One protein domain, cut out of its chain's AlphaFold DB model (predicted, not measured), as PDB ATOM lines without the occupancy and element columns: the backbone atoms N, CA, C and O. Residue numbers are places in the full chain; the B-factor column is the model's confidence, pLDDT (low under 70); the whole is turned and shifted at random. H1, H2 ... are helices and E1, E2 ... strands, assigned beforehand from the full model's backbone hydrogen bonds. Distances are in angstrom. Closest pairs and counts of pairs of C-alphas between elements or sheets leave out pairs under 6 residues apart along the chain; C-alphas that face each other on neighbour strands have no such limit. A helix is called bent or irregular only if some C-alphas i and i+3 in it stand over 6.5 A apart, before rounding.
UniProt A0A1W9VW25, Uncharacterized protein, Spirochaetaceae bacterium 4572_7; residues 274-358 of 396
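This is residues 274 to 358 of the 396 residues of an uncharacterized protein of Spirochaetaceae bacterium 4572_7 (UniProt A0A1W9VW25). A long two-stranded hairpin, E1 and E2, reaches out like an arm from a loose cluster of three helices, H1, H2 and H3. The last part of H1 packs beside the base of the hairpin, while H2 follows directly on E2 and makes a corner with the small helix H3 at the other end of the long axis, away from the hairpin's turn at residues 317 and 318. The printed part has 85 residues, with three named helices and two named strands in the order H1, E1, E2, H2, H3, and the two strands form one antiparallel sheet, E1 - E2. The class is mixed, helices and strands. The whole is loose, with a radius of gyration of the C-alphas of 16.6 A, and it spans 59 by 26 by 21 A, the hairpin making one end of that length.

H1, residues 280 to 295, has a kink of 27 degrees near residue 289. It is followed by E1, residues 306 to 316, and the closest C-alphas of the two are those of Tyr 295 and Met 310, 5.7 A apart. E2, residues 319 to 330, is the antiparallel neighbour of E1, at 158 degrees between their directions, and the two form a hairpin. Across this pair N 310 and O 325 are within hydrogen-bond range at 2.8 A, and so are N 321 and O 314 at 2.8 A. The C-alphas of Glu 307 and Ile 329 face each other at 4.4 A. The closest C-alphas of H1 and E2 are those of Ser 292 and Met 328, 7.7 A apart. H2, residues 332 to 342, is close to H1 but not clearly touching, with the closest C-alphas, those of Tyr 284 and Phe 338, 8.0 A apart. The lines of H1 and H2 are about perpendicular, at 73 degrees. H3, residues 346 to 352, and H2 touch only at the corner by their link, where the C-alphas of Cys 342 and Gly 348 are the closest, at 3.8 A. These two helices run opposite ways at a steep tilt of 61 degrees. H1 and H3 are near each other, with 5 pairs of C-alphas within 10 A. E1 is apart from H2 and from H3, and E2 is apart from H3. Each O i to N i+4 pair is within hydrogen-bond range in H2 and H3, and 10 of 12 are in H1.

H1 begins at C-alpha 280, at (-17.094, -7.571, -37.803), and measures 23.4 A from first to last C-alpha. It is irregular, with C-alphas 291 and 294 at 7.8 A from each other. E1, from Glu 306 to Glu 316, is 29.2 A long and ends at C-alpha 316, at (-44.252, 17.175, -11.222). E2, from Tyr 319 to Phe 330, is 32.7 A long. H2 runs 15.0 A from Leu 332 to Cys 342. H3 runs from Ser 346 to Leu 352 and ends at C-alpha 352, at (-10.402, -0.550, -43.560).

The two C-alphas farthest apart are those of Tyr 318 and Phe 354, at 59.1 A. The C-alphas of the first and last printed residues, Asn 274 and Phe 358, are 13.9 A apart. The printed part has no cut. The links from E1 to E2, from E2 to H2 and from H2 to H3 are tight, and the link from H1 to E1, 10 residues, is short. The mean pLDDT of the printed part is 83.2. It is under 70 in residues 275 to 277, in residue 343 and in residues 345 to 358, and the mean over H3 is 59.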
ATOM      1  N   ASN A 274     -22.058 -14.169 -35.175       74.50
ATOM      2  CA  ASN A 274     -21.804 -15.502 -34.626       74.50
ATOM      3  C   ASN A 274     -21.059 -15.365 -33.295       74.50
ATOM      4  O   ASN A 274     -19.943 -14.859 -33.259       74.50
ATOM      5  N   SER A 275     -21.642 -15.817 -32.188       67.88
ATOM      6  CA  SER A 275     -21.028 -15.720 -30.854       67.88
ATOM      7  C   SER A 275     -19.789 -16.607 -30.652       67.88
ATOM      8  O   SER A 275     -19.086 -16.437 -29.660       67.88
ATOM      9  N   SER A 276     -19.504 -17.537 -31.570       68.31
ATOM     10  CA  SER A 276     -18.448 -18.553 -31.417       68.31
ATOM     11  C   SER A 276     -17.061 -18.116 -31.902       68.31
ATOM     12  O   SER A 276     -16.068 -18.741 -31.530       68.31
ATOM     13  N   SER A 277     -16.967 -17.093 -32.758       67.25
ATOM     14  CA  SER A 277     -15.697 -16.625 -33.330       67.25
ATOM     15  C   SER A 277     -15.758 -15.127 -33.669       67.25
ATOM     16  O   SER A 277     -16.689 -14.717 -34.358       67.25
ATOM     17  N   PRO A 278     -14.788 -14.295 -33.230       75.31
ATOM     18  CA  PRO A 278     -14.857 -12.849 -33.442       75.31
ATOM     19  C   PRO A 278     -14.842 -12.444 -34.922       75.31
ATOM     20  O   PRO A 278     -13.904 -12.751 -35.663       75.31
ATOM     21  N   ASN A 279     -15.864 -11.696 -35.332       76.12
ATOM     22  CA  ASN A 279     -16.007 -11.095 -36.650       76.12
ATOM     23  C   ASN A 279     -16.500  -9.632 -36.565       76.12
ATOM     24  O   ASN A 279     -16.706  -9.093 -35.475       76.12
ATOM     25  N   LEU A 280     -16.684  -8.979 -37.720       77.88
ATOM     26  CA  LEU A 280     -17.094  -7.571 -37.803       77.88
ATOM     27  C   LEU A 280     -18.436  -7.295 -37.101       77.88
ATOM     28  O   LEU A 280     -18.572  -6.280 -36.423       77.88
ATOM     29  N   SER A 281     -19.405  -8.203 -37.211       83.75
ATOM     30  CA  SER A 281     -20.704  -8.080 -36.548       83.75
ATOM     31  C   SER A 281     -20.599  -8.272 -35.037       83.75
ATOM     32  O   SER A 281     -21.322  -7.607 -34.306       83.75
ATOM     33  N   ASN A 282     -19.667  -9.096 -34.535       86.56
ATOM     34  CA  ASN A 282     -19.365  -9.107 -33.098       86.56
ATOM     35  C   ASN A 282     -18.765  -7.778 -32.642       86.56
ATOM     36  O   ASN A 282     -19.158  -7.288 -31.591       86.56
ATOM     37  N   TYR A 283     -17.847  -7.190 -33.418       86.94
ATOM     38  CA  TYR A 283     -17.245  -5.898 -33.077       86.94
ATOM     39  C   TYR A 283     -18.272  -4.753 -33.122       86.94
ATOM     40  O   TYR A 283     -18.238  -3.880 -32.260       86.94
ATOM     41  N   TYR A 284     -19.240  -4.793 -34.047       88.44
ATOM     42  CA  TYR A 284     -20.369  -3.856 -34.062       88.44
ATOM     43  C   TYR A 284     -21.319  -4.066 -32.875       88.44
ATOM     44  O   TYR A 284     -21.632  -3.094 -32.195       88.44
ATOM     45  N   THR A 285     -21.712  -5.309 -32.554       91.62
ATOM     46  CA  THR A 285     -22.500  -5.615 -31.342       91.62
ATOM     47  C   THR A 285     -21.788  -5.139 -30.079       91.62
ATOM     48  O   THR A 285     -22.409  -4.499 -29.240       91.62
ATOM     49  N   HIS A 286     -20.486  -5.402 -29.963       92.38
ATOM     50  CA  HIS A 286     -19.624  -4.926 -28.883       92.38
ATOM     51  C   HIS A 286     -19.610  -3.400 -28.805       92.38
ATOM     52  O   HIS A 286     -19.935  -2.855 -27.759       92.38
ATOM     53  N   PHE A 287     -19.332  -2.689 -29.897       91.44
ATOM     54  CA  PHE A 287     -19.307  -1.227 -29.882       91.44
ATOM     55  C   PHE A 287     -20.682  -0.617 -29.564       91.44
ATOM     56  O   PHE A 287     -20.771   0.297 -28.747       91.44
ATOM     57  N   ALA A 288     -21.762  -1.139 -30.153       92.00
ATOM     58  CA  ALA A 288     -23.133  -0.714 -29.876       92.00
ATOM     59  C   ALA A 288     -23.517  -0.962 -28.408       92.00
ATOM     60  O   ALA A 288     -24.025  -0.052 -27.749       92.00
ATOM     61  N   TYR A 289     -23.207  -2.152 -27.879       94.31
ATOM     62  CA  TYR A 289     -23.379  -2.510 -26.471       94.31
ATOM     63  C   TYR A 289     -22.593  -1.569 -25.562       94.31
ATOM     64  O   TYR A 289     -23.198  -0.884 -24.747       94.31
ATOM     65  N   GLN A 290     -21.274  -1.449 -25.747       94.00
ATOM     66  CA  GLN A 290     -20.427  -0.558 -24.955       94.00
ATOM     67  C   GLN A 290     -20.994   0.868 -24.972       94.00
ATOM     68  O   GLN A 290     -21.232   1.427 -23.907       94.00
ATOM     69  N   LYS A 291     -21.338   1.436 -26.136       91.56
ATOM     70  CA  LYS A 291     -21.838   2.822 -26.250       91.56
ATOM     71  C   LYS A 291     -23.172   3.087 -25.537       91.56
ATOM     72  O   LYS A 291     -23.474   4.236 -25.224       91.56
ATOM     73  N   SER A 292     -23.977   2.053 -25.297       92.31
ATOM     74  CA  SER A 292     -25.337   2.160 -24.743       92.31
ATOM     75  C   SER A 292     -25.544   1.412 -23.419       92.31
ATOM     76  O   SER A 292     -26.608   1.521 -22.815       92.31
ATOM     77  N   PHE A 293     -24.519   0.711 -22.926       90.81
ATOM     78  CA  PHE A 293     -24.534  -0.114 -21.715       90.81
ATOM     79  C   PHE A 293     -25.088   0.618 -20.481       90.81
ATOM     80  O   PHE A 293     -25.873   0.053 -19.721       90.81
ATOM     81  N   ILE A 294     -24.741   1.897 -20.309       90.75
ATOM     82  CA  ILE A 294     -25.205   2.729 -19.183       90.75
ATOM     83  C   ILE A 294     -26.719   3.003 -19.186       90.75
ATOM     84  O   ILE A 294     -27.254   3.436 -18.171       90.75
ATOM     85  N   TYR A 295     -27.410   2.709 -20.290       90.62
ATOM     86  CA  TYR A 295     -28.867   2.786 -20.433       90.62
ATOM     87  C   TYR A 295     -29.542   1.405 -20.309       90.62
ATOM     88  O   TYR A 295     -30.693   1.234 -20.693       90.62
ATOM     89  N   GLY A 296     -28.830   0.395 -19.789       86.94
ATOM     90  CA  GLY A 296     -29.386  -0.932 -19.489       86.94
ATOM     91  C   GLY A 296     -29.537  -1.872 -20.690       86.94
ATOM     92  O   GLY A 296     -30.181  -2.911 -20.561       86.94
ATOM     93  N   ARG A 297     -28.955  -1.540 -21.851       92.50
ATOM     94  CA  ARG A 297     -29.034  -2.376 -23.057       92.50
ATOM     95  C   ARG A 297     -28.332  -3.728 -22.862       92.50
ATOM     96  O   ARG A 297     -27.238  -3.783 -22.307       92.50
ATOM     97  N   GLU A 298     -28.916  -4.805 -23.385       92.25
ATOM     98  CA  GLU A 298     -28.300  -6.140 -23.422       92.25
ATOM     99  C   GLU A 298     -27.249  -6.295 -24.545       92.25
ATOM    100  O   GLU A 298     -27.212  -5.530 -25.516       92.25
ATOM    101  N   TYR A 299     -26.390  -7.320 -24.445       92.44
ATOM    102  CA  TYR A 299     -25.432  -7.690 -25.499       92.44
ATOM    103  C   TYR A 299     -26.140  -8.467 -26.627       92.44
ATOM    104  O   TYR A 299     -25.986  -9.677 -26.790       92.44
ATOM    105  N   LEU A 300     -26.950  -7.752 -27.404       92.12
ATOM    106  CA  LEU A 300     -27.648  -8.258 -28.589       92.12
ATOM    107  C   LEU A 300     -27.215  -7.469 -29.827       92.12
ATOM    108  O   LEU A 300     -26.896  -6.283 -29.729       92.12
ATOM    109  N   PHE A 301     -27.199  -8.104 -31.001       91.75
ATOM    110  CA  PHE A 301     -26.990  -7.374 -32.253       91.75
ATOM    111  C   PHE A 301     -28.155  -6.380 -32.459       91.75
ATOM    112  O   PHE A 301     -29.295  -6.806 -32.287       91.75
ATOM    113  N   PRO A 302     -27.911  -5.091 -32.773       92.81
ATOM    114  CA  PRO A 302     -28.981  -4.097 -32.826       92.81
ATOM    115  C   PRO A 302     -29.921  -4.262 -34.022       92.81
ATOM    116  O   PRO A 302     -29.471  -4.540 -35.134       92.81
ATOM    117  N   GLU A 303     -31.219  -4.049 -33.804       92.38
ATOM    118  CA  GLU A 303     -32.214  -4.021 -34.886       92.38
ATOM    119  C   GLU A 303     -32.212  -2.671 -35.631       92.38
ATOM    120  O   GLU A 303     -31.749  -1.647 -35.123       92.38
ATOM    121  N   GLU A 304     -32.702  -2.651 -36.876       90.94
ATOM    122  CA  GLU A 304     -32.713  -1.424 -37.681       90.94
ATOM    123  C   GLU A 304     -33.764  -0.439 -37.150       90.94
ATOM    124  O   GLU A 304     -34.961  -0.726 -37.159       90.94
ATOM    125  N   ASN A 305     -33.318   0.757 -36.758       94.19
ATOM    126  CA  ASN A 305     -34.102   1.762 -36.031       94.19
ATOM    127  C   ASN A 305     -34.454   1.350 -34.586       94.19
ATOM    128  O   ASN A 305     -35.389   1.900 -34.008       94.19
ATOM    129  N   GLU A 306     -33.697   0.430 -33.974       94.94
ATOM    130  CA  GLU A 306     -33.770   0.182 -32.530       94.94
ATOM    131  C   GLU A 306     -33.460   1.480 -31.762       94.94
ATOM    132  O   GLU A 306     -32.393   2.080 -31.930       94.94
ATOM    133  N   GLU A 307     -34.398   1.921 -30.919       95.56
ATOM    134  CA  GLU A 307     -34.269   3.129 -30.103       95.56
ATOM    135  C   GLU A 307     -33.906   2.768 -28.655       95.56
ATOM    136  O   GLU A 307     -34.607   1.998 -27.998       95.56
ATOM    137  N   VAL A 308     -32.818   3.346 -28.138       94.75
ATOM    138  CA  VAL A 308     -32.406   3.179 -26.734       94.75
ATOM    139  C   VAL A 308     -32.961   4.335 -25.917       94.75
ATOM    140  O   VAL A 308     -32.679   5.500 -26.214       94.75
ATOM    141  N   PHE A 309     -33.703   4.014 -24.861       93.12
ATOM    142  CA  PHE A 309     -34.295   4.981 -23.940       93.12
ATOM    143  C   PHE A 309     -33.632   4.934 -22.563       93.12
ATOM    144  O   PHE A 309     -33.118   3.902 -22.140       93.12
ATOM    145  N   MET A 310     -33.702   6.050 -21.846       91.88
ATOM    146  CA  MET A 310     -33.424   6.150 -20.418       91.88
ATOM    147  C   MET A 310     -34.688   6.646 -19.711       91.88
ATOM    148  O   MET A 310     -35.315   7.598 -20.172       91.88
ATOM    149  N   GLU A 311     -35.072   6.013 -18.601       90.19
ATOM    150  CA  GLU A 311     -36.130   6.543 -17.735       90.19
ATOM    151  C   GLU A 311     -35.557   7.623 -16.816       90.19
ATOM    152  O   GLU A 311     -34.803   7.323 -15.888       90.19
ATOM    153  N   ASP A 312     -35.922   8.880 -17.074       89.69
ATOM    154  CA  ASP A 312     -35.745   9.976 -16.125       89.69
ATOM    155  C   ASP A 312     -36.999  10.112 -15.246       89.69
ATOM    156  O   ASP A 312     -38.124   9.900 -15.699       89.69
ATOM    157  N   PHE A 313     -36.817  10.479 -13.980       91.75
ATOM    158  CA  PHE A 313     -37.895  10.590 -12.993       91.75
ATOM    159  C   PHE A 313     -38.088  12.050 -12.592       91.75
ATOM    160  O   PHE A 313     -37.685  12.495 -11.511       91.75
ATOM    161  N   VAL A 314     -38.733  12.802 -13.483       93.62
ATOM    162  CA  VAL A 314     -39.046  14.216 -13.271       93.62
ATOM    163  C   VAL A 314     -40.112  14.344 -12.183       93.62
ATOM    164  O   VAL A 314     -41.123  13.642 -12.179       93.62
ATOM    165  N   ARG A 315     -39.904  15.265 -11.240       93.44
ATOM    166  CA  ARG A 315     -40.915  15.591 -10.231       93.44
ATOM    167  C   ARG A 315     -41.884  16.642 -10.766       93.44
ATOM    168  O   ARG A 315     -41.495  17.794 -10.944       93.44
ATOM    169  N   GLU A 316     -43.150  16.268 -10.896       95.50
ATOM    170  CA  GLU A 316     -44.252  17.175 -11.222       95.50
ATOM    171  C   GLU A 316     -45.160  17.312  -9.983       95.50
ATOM    172  O   GLU A 316     -45.751  16.344  -9.500       95.50
ATOM    173  N   ASP A 317     -45.189  18.516  -9.399       93.94
ATOM    174  CA  ASP A 317     -45.814  18.853  -8.110       93.94
ATOM    175  C   ASP A 317     -45.455  17.898  -6.945       93.94
ATOM    176  O   ASP A 317     -44.429  18.048  -6.260       93.94
ATOM    177  N   TYR A 318     -46.325  16.920  -6.688       93.31
ATOM    178  CA  TYR A 318     -46.245  15.944  -5.596       93.31
ATOM    179  C   TYR A 318     -45.960  14.517  -6.085       93.31
ATOM    180  O   TYR A 318     -45.823  13.613  -5.260       93.31
ATOM    181  N   TYR A 319     -45.848  14.315  -7.398       90.38
ATOM    182  CA  TYR A 319     -45.645  13.017  -8.032       90.38
ATOM    183  C   TYR A 319     -44.265  12.940  -8.697       90.38
ATOM    184  O   TYR A 319     -43.694  13.948  -9.112       90.38
ATOM    185  N   LEU A 320     -43.725  11.725  -8.798       92.25
ATOM    186  CA  LEU A 320     -42.630  11.415  -9.716       92.25
ATOM    187  C   LEU A 320     -43.249  10.840 -10.987       92.25
ATOM    188  O   LEU A 320     -43.999   9.864 -10.919       92.25
ATOM    189  N   VAL A 321     -42.943  11.454 -12.123       95.06
ATOM    190  CA  VAL A 321     -43.384  11.034 -13.450       95.06
ATOM    191  C   VAL A 321     -42.179  10.406 -14.145       95.06
ATOM    192  O   VAL A 321     -41.172  11.081 -14.354       95.06
ATOM    193  N   SER A 322     -42.266   9.115 -14.482       93.44
ATOM    194  CA  SER A 322     -41.276   8.501 -15.375       93.44
ATOM    195  C   SER A 322     -41.468   9.081 -16.773       93.44
ATOM    196  O   SER A 322     -42.576   9.071 -17.320       93.44
ATOM    197  N   LYS A 323     -40.387   9.612 -17.332       94.56
ATOM    198  CA  LYS A 323     -40.309  10.181 -18.667       94.56
ATOM    199  C   LYS A 323     -39.167   9.484 -19.394       94.56
ATOM    200  O   LYS A 323     -38.000   9.667 -19.059       94.56
ATOM    201  N   GLN A 324     -39.508   8.708 -20.414       93.81
ATOM    202  CA  GLN A 324     -38.517   8.072 -21.275       93.81
ATOM    203  C   GLN A 324     -37.899   9.119 -22.214       93.81
ATOM    204  O   GLN A 324     -38.589   9.710 -23.048       93.81
ATOM    205  N   GLU A 325     -36.597   9.359 -22.069       94.31
ATOM    206  CA  GLU A 325     -35.797  10.151 -23.004       94.31
ATOM    207  C   GLU A 325     -35.034   9.218 -23.949       94.31
ATOM    208  O   GLU A 325     -34.456   8.214 -23.532       94.31
ATOM    209  N   ARG A 326     -35.064   9.520 -25.251       95.25
ATOM    210  CA  ARG A 326     -34.436   8.693 -26.285       95.25
ATOM    211  C   ARG A 326     -32.967   9.075 -26.449       95.25
ATOM    212  O   ARG A 326     -32.656  10.104 -27.045       95.25
ATOM    213  N   MET A 327     -32.082   8.209 -25.969       93.62
ATOM    214  CA  MET A 327     -30.634   8.419 -25.923       93.62
ATOM    215  C   MET A 327     -29.922   8.025 -27.222       93.62
ATOM    216  O   MET A 327     -28.863   8.571 -27.535       93.62
ATOM    217  N   MET A 328     -30.465   7.065 -27.981       92.69
ATOM    218  CA  MET A 328     -29.844   6.565 -29.213       92.69
ATOM    219  C   MET A 328     -30.878   6.017 -30.199       92.69
ATOM    220  O   MET A 328     -31.952   5.584 -29.792       92.69
ATOM    221  N   ILE A 329     -30.516   5.998 -31.482       95.19
ATOM    222  CA  ILE A 329     -31.178   5.214 -32.531       95.19
ATOM    223  C   ILE A 329     -30.075   4.470 -33.286       95.19
ATOM    224  O   ILE A 329     -29.078   5.087 -33.669       95.19
ATOM    225  N   PHE A 330     -30.245   3.172 -33.513       93.56
ATOM    226  CA  PHE A 330     -29.378   2.389 -34.388       93.56
ATOM    227  C   PHE A 330     -29.916   2.435 -35.825       93.56
ATOM    228  O   PHE A 330     -30.598   1.526 -36.290       93.56
ATOM    229  N   ASP A 331     -29.637   3.536 -36.524       91.75
ATOM    230  CA  ASP A 331     -30.014   3.750 -37.925       91.75
ATOM    231  C   ASP A 331     -28.803   3.655 -38.882       91.75
ATOM    232  O   ASP A 331     -27.656   3.426 -38.480       91.75
ATOM    233  N   LEU A 332     -29.040   3.865 -40.180       88.12
ATOM    234  CA  LEU A 332     -27.974   3.877 -41.189       88.12
ATOM    235  C   LEU A 332     -26.958   5.022 -40.986       88.12
ATOM    236  O   LEU A 332     -25.807   4.891 -41.408       88.12
ATOM    237  N   ASN A 333     -27.333   6.125 -40.324       90.69
ATOM    238  CA  ASN A 333     -26.403   7.210 -39.997       90.69
ATOM    239  C   ASN A 333     -25.472   6.819 -38.838       90.69
ATOM    240  O   ASN A 333     -24.266   7.083 -38.907       90.69
ATOM    241  N   PHE A 334     -25.994   6.144 -37.810       90.69
ATOM    242  CA  PHE A 334     -25.202   5.540 -36.741       90.69
ATOM    243  C   PHE A 334     -24.218   4.518 -37.309       90.69
ATOM    244  O   PHE A 334     -23.021   4.613 -37.035       90.69
ATOM    245  N   LEU A 335     -24.697   3.588 -38.143       87.56
ATOM    246  CA  LEU A 335     -23.854   2.566 -38.764       87.56
ATOM    247  C   LEU A 335     -22.756   3.205 -39.630       87.56
ATOM    248  O   LEU A 335     -21.585   2.858 -39.487       87.56
ATOM    249  N   LYS A 336     -23.086   4.212 -40.448       85.31
ATOM    250  CA  LYS A 336     -22.082   4.984 -41.196       85.31
ATOM    251  C   LYS A 336     -21.038   5.623 -40.266       85.31
ATOM    252  O   LYS A 336     -19.842   5.483 -40.516       85.31
ATOM    253  N   THR A 337     -21.470   6.278 -39.188       86.62
ATOM    254  CA  THR A 337     -20.573   6.925 -38.212       86.62
ATOM    255  C   THR A 337     -19.678   5.904 -37.499       86.62
ATOM    256  O   THR A 337     -18.500   6.168 -37.269       86.62
ATOM    257  N   PHE A 338     -20.194   4.708 -37.198       86.44
ATOM    258  CA  PHE A 338     -19.404   3.591 -36.674       86.44
ATOM    259  C   PHE A 338     -18.339   3.121 -37.674       86.44
ATOM    260  O   PHE A 338     -17.193   2.916 -37.279       86.44
ATOM    261  N   MET A 339     -18.672   2.996 -38.964       81.19
ATOM    262  CA  MET A 339     -17.693   2.622 -39.992       81.19
ATOM    263  C   MET A 339     -16.615   3.702 -40.193       81.19
ATOM    264  O   MET A 339     -15.446   3.373 -40.400       81.19
ATOM    265  N   GLU A 340     -16.977   4.984 -40.078       79.94
ATOM    266  CA  GLU A 340     -16.027   6.105 -40.089       79.94
ATOM    267  C   GLU A 340     -15.120   6.097 -38.844       79.94
ATOM    268  O   GLU A 340     -13.904   6.215 -38.990       79.94
ATOM    269  N   TYR A 341     -15.655   5.852 -37.644       80.31
ATOM    270  CA  TYR A 341     -14.859   5.664 -36.421       80.31
ATOM    271  C   TYR A 341     -13.892   4.477 -36.552       80.31
ATOM    272  O   TYR A 341     -12.685   4.631 -36.341       80.31
ATOM    273  N   CYS A 342     -14.391   3.322 -37.013       75.50
ATOM    274  CA  CYS A 342     -13.581   2.137 -37.289       75.50
ATOM    275  C   CYS A 342     -12.385   2.462 -38.185       75.50
ATOM    276  O   CYS A 342     -11.293   1.984 -37.918       75.50
ATOM    277  N   SER A 343     -12.536   3.316 -39.202       69.88
ATOM    278  CA  SER A 343     -11.427   3.680 -40.096       69.88
ATOM    279  C   SER A 343     -10.169   4.209 -39.374       69.88
ATOM    280  O   SER A 343      -9.073   4.152 -39.938       69.88
ATOM    281  N   THR A 344     -10.316   4.686 -38.130       71.31
ATOM    282  CA  THR A 344      -9.251   5.291 -37.319       71.31
ATOM    283  C   THR A 344      -8.706   4.414 -36.181       71.31
ATOM    284  O   THR A 344      -7.516   4.532 -35.885       71.31
ATOM    285  N   THR A 345      -9.504   3.513 -35.588       68.56
ATOM    286  CA  THR A 345      -9.050   2.602 -34.506       68.56
ATOM    287  C   THR A 345      -8.150   1.498 -35.058       68.56
ATOM    288  O   THR A 345      -8.219   1.201 -36.245       68.56
ATOM    289  N   SER A 346      -7.312   0.821 -34.264       63.16
ATOM    290  CA  SER A 346      -6.390  -0.182 -34.847       63.16
ATOM    291  C   SER A 346      -7.107  -1.411 -35.442       63.16
ATOM    292  O   SER A 346      -6.761  -1.859 -36.540       63.16
ATOM    293  N   LEU A 347      -8.144  -1.924 -34.769       62.09
ATOM    294  CA  LEU A 347      -8.935  -3.070 -35.230       62.09
ATOM    295  C   LEU A 347      -9.957  -2.681 -36.311       62.09
ATOM    296  O   LEU A 347     -10.216  -3.453 -37.232       62.09
ATOM    297  N   GLY A 348     -10.497  -1.465 -36.274       56.91
ATOM    298  CA  GLY A 348     -11.315  -0.953 -37.368       56.91
ATOM    299  C   GLY A 348     -10.478  -0.617 -38.613       56.91
ATOM    300  O   GLY A 348     -10.883  -0.927 -39.735       56.91
ATOM    301  N   LYS A 349      -9.260  -0.090 -38.428       58.66
ATOM    302  CA  LYS A 349      -8.267   0.120 -39.484       58.66
ATOM    303  C   LYS A 349      -7.825  -1.204 -40.087       58.66
ATOM    304  O   LYS A 349      -7.625  -1.242 -41.293       58.66
ATOM    305  N   PHE A 350      -7.753  -2.294 -39.319       60.41
ATOM    306  CA  PHE A 350      -7.627  -3.639 -39.885       60.41
ATOM    307  C   PHE A 350      -8.720  -3.908 -40.936       60.41
ATOM    308  O   PHE A 350      -8.376  -4.245 -42.066       60.41
ATOM    309  N   TYR A 351     -10.004  -3.678 -40.633       59.69
ATOM    310  CA  TYR A 351     -11.086  -3.839 -41.616       59.69
ATOM    311  C   TYR A 351     -11.006  -2.826 -42.779       59.69
ATOM    312  O   TYR A 351     -11.263  -3.193 -43.926       59.69
ATOM    313  N   LEU A 352     -10.600  -1.576 -42.523       53.56
ATOM    314  CA  LEU A 352     -10.402  -0.550 -43.560       53.56
ATOM    315  C   LEU A 352      -9.236  -0.883 -44.506       53.56
ATOM    316  O   LEU A 352      -9.307  -0.631 -45.706       53.56
ATOM    317  N   ASP A 353      -8.171  -1.488 -43.980       55.94
ATOM    318  CA  ASP A 353      -6.980  -1.905 -44.717       55.94
ATOM    319  C   ASP A 353      -7.276  -3.033 -45.732       55.94
ATOM    320  O   ASP A 353      -6.412  -3.332 -46.568       55.94
ATOM    321  N   PHE A 354      -8.491  -3.606 -45.721       57.03
ATOM    322  CA  PHE A 354      -9.029  -4.465 -46.788       57.03
ATOM    323  C   PHE A 354      -9.710  -3.732 -47.931       57.03
ATOM    324  O   PHE A 354     -10.179  -4.391 -48.857       57.03
ATOM    325  N   GLU A 355      -9.778  -2.400 -47.872       45.53
ATOM    326  CA  GLU A 355     -10.563  -1.532 -48.766       45.53
ATOM    327  C   GLU A 355     -12.078  -1.835 -48.708       45.53
ATOM    328  O   GLU A 355     -12.883  -1.140 -49.324       45.53
ATOM    329  N   LYS A 356     -12.463  -2.869 -47.946       51.03
ATOM    330  CA  LYS A 356     -13.783  -3.475 -47.839       51.03
ATOM    331  C   LYS A 356     -13.955  -4.124 -46.455       51.03
ATOM    332  O   LYS A 356     -13.297  -5.133 -46.191       51.03
ATOM    333  N   PRO A 357     -14.872  -3.630 -45.601       50.25
ATOM    334  CA  PRO A 357     -15.395  -4.435 -44.506       50.25
ATOM    335  C   PRO A 357     -16.129  -5.636 -45.114       50.25
ATOM    336  O   PRO A 357     -16.632  -5.559 -46.238       50.25
ATOM    337  N   PHE A 358     -16.149  -6.765 -44.410       48.16
ATOM    338  CA  PHE A 358     -16.491  -8.035 -45.040       48.16
ATOM    339  C   PHE A 358     -17.518  -8.847 -44.256       48.16
ATOM    340  O   PHE A 358     -17.329  -9.160 -43.082       48.16
TER     341      PHE A 358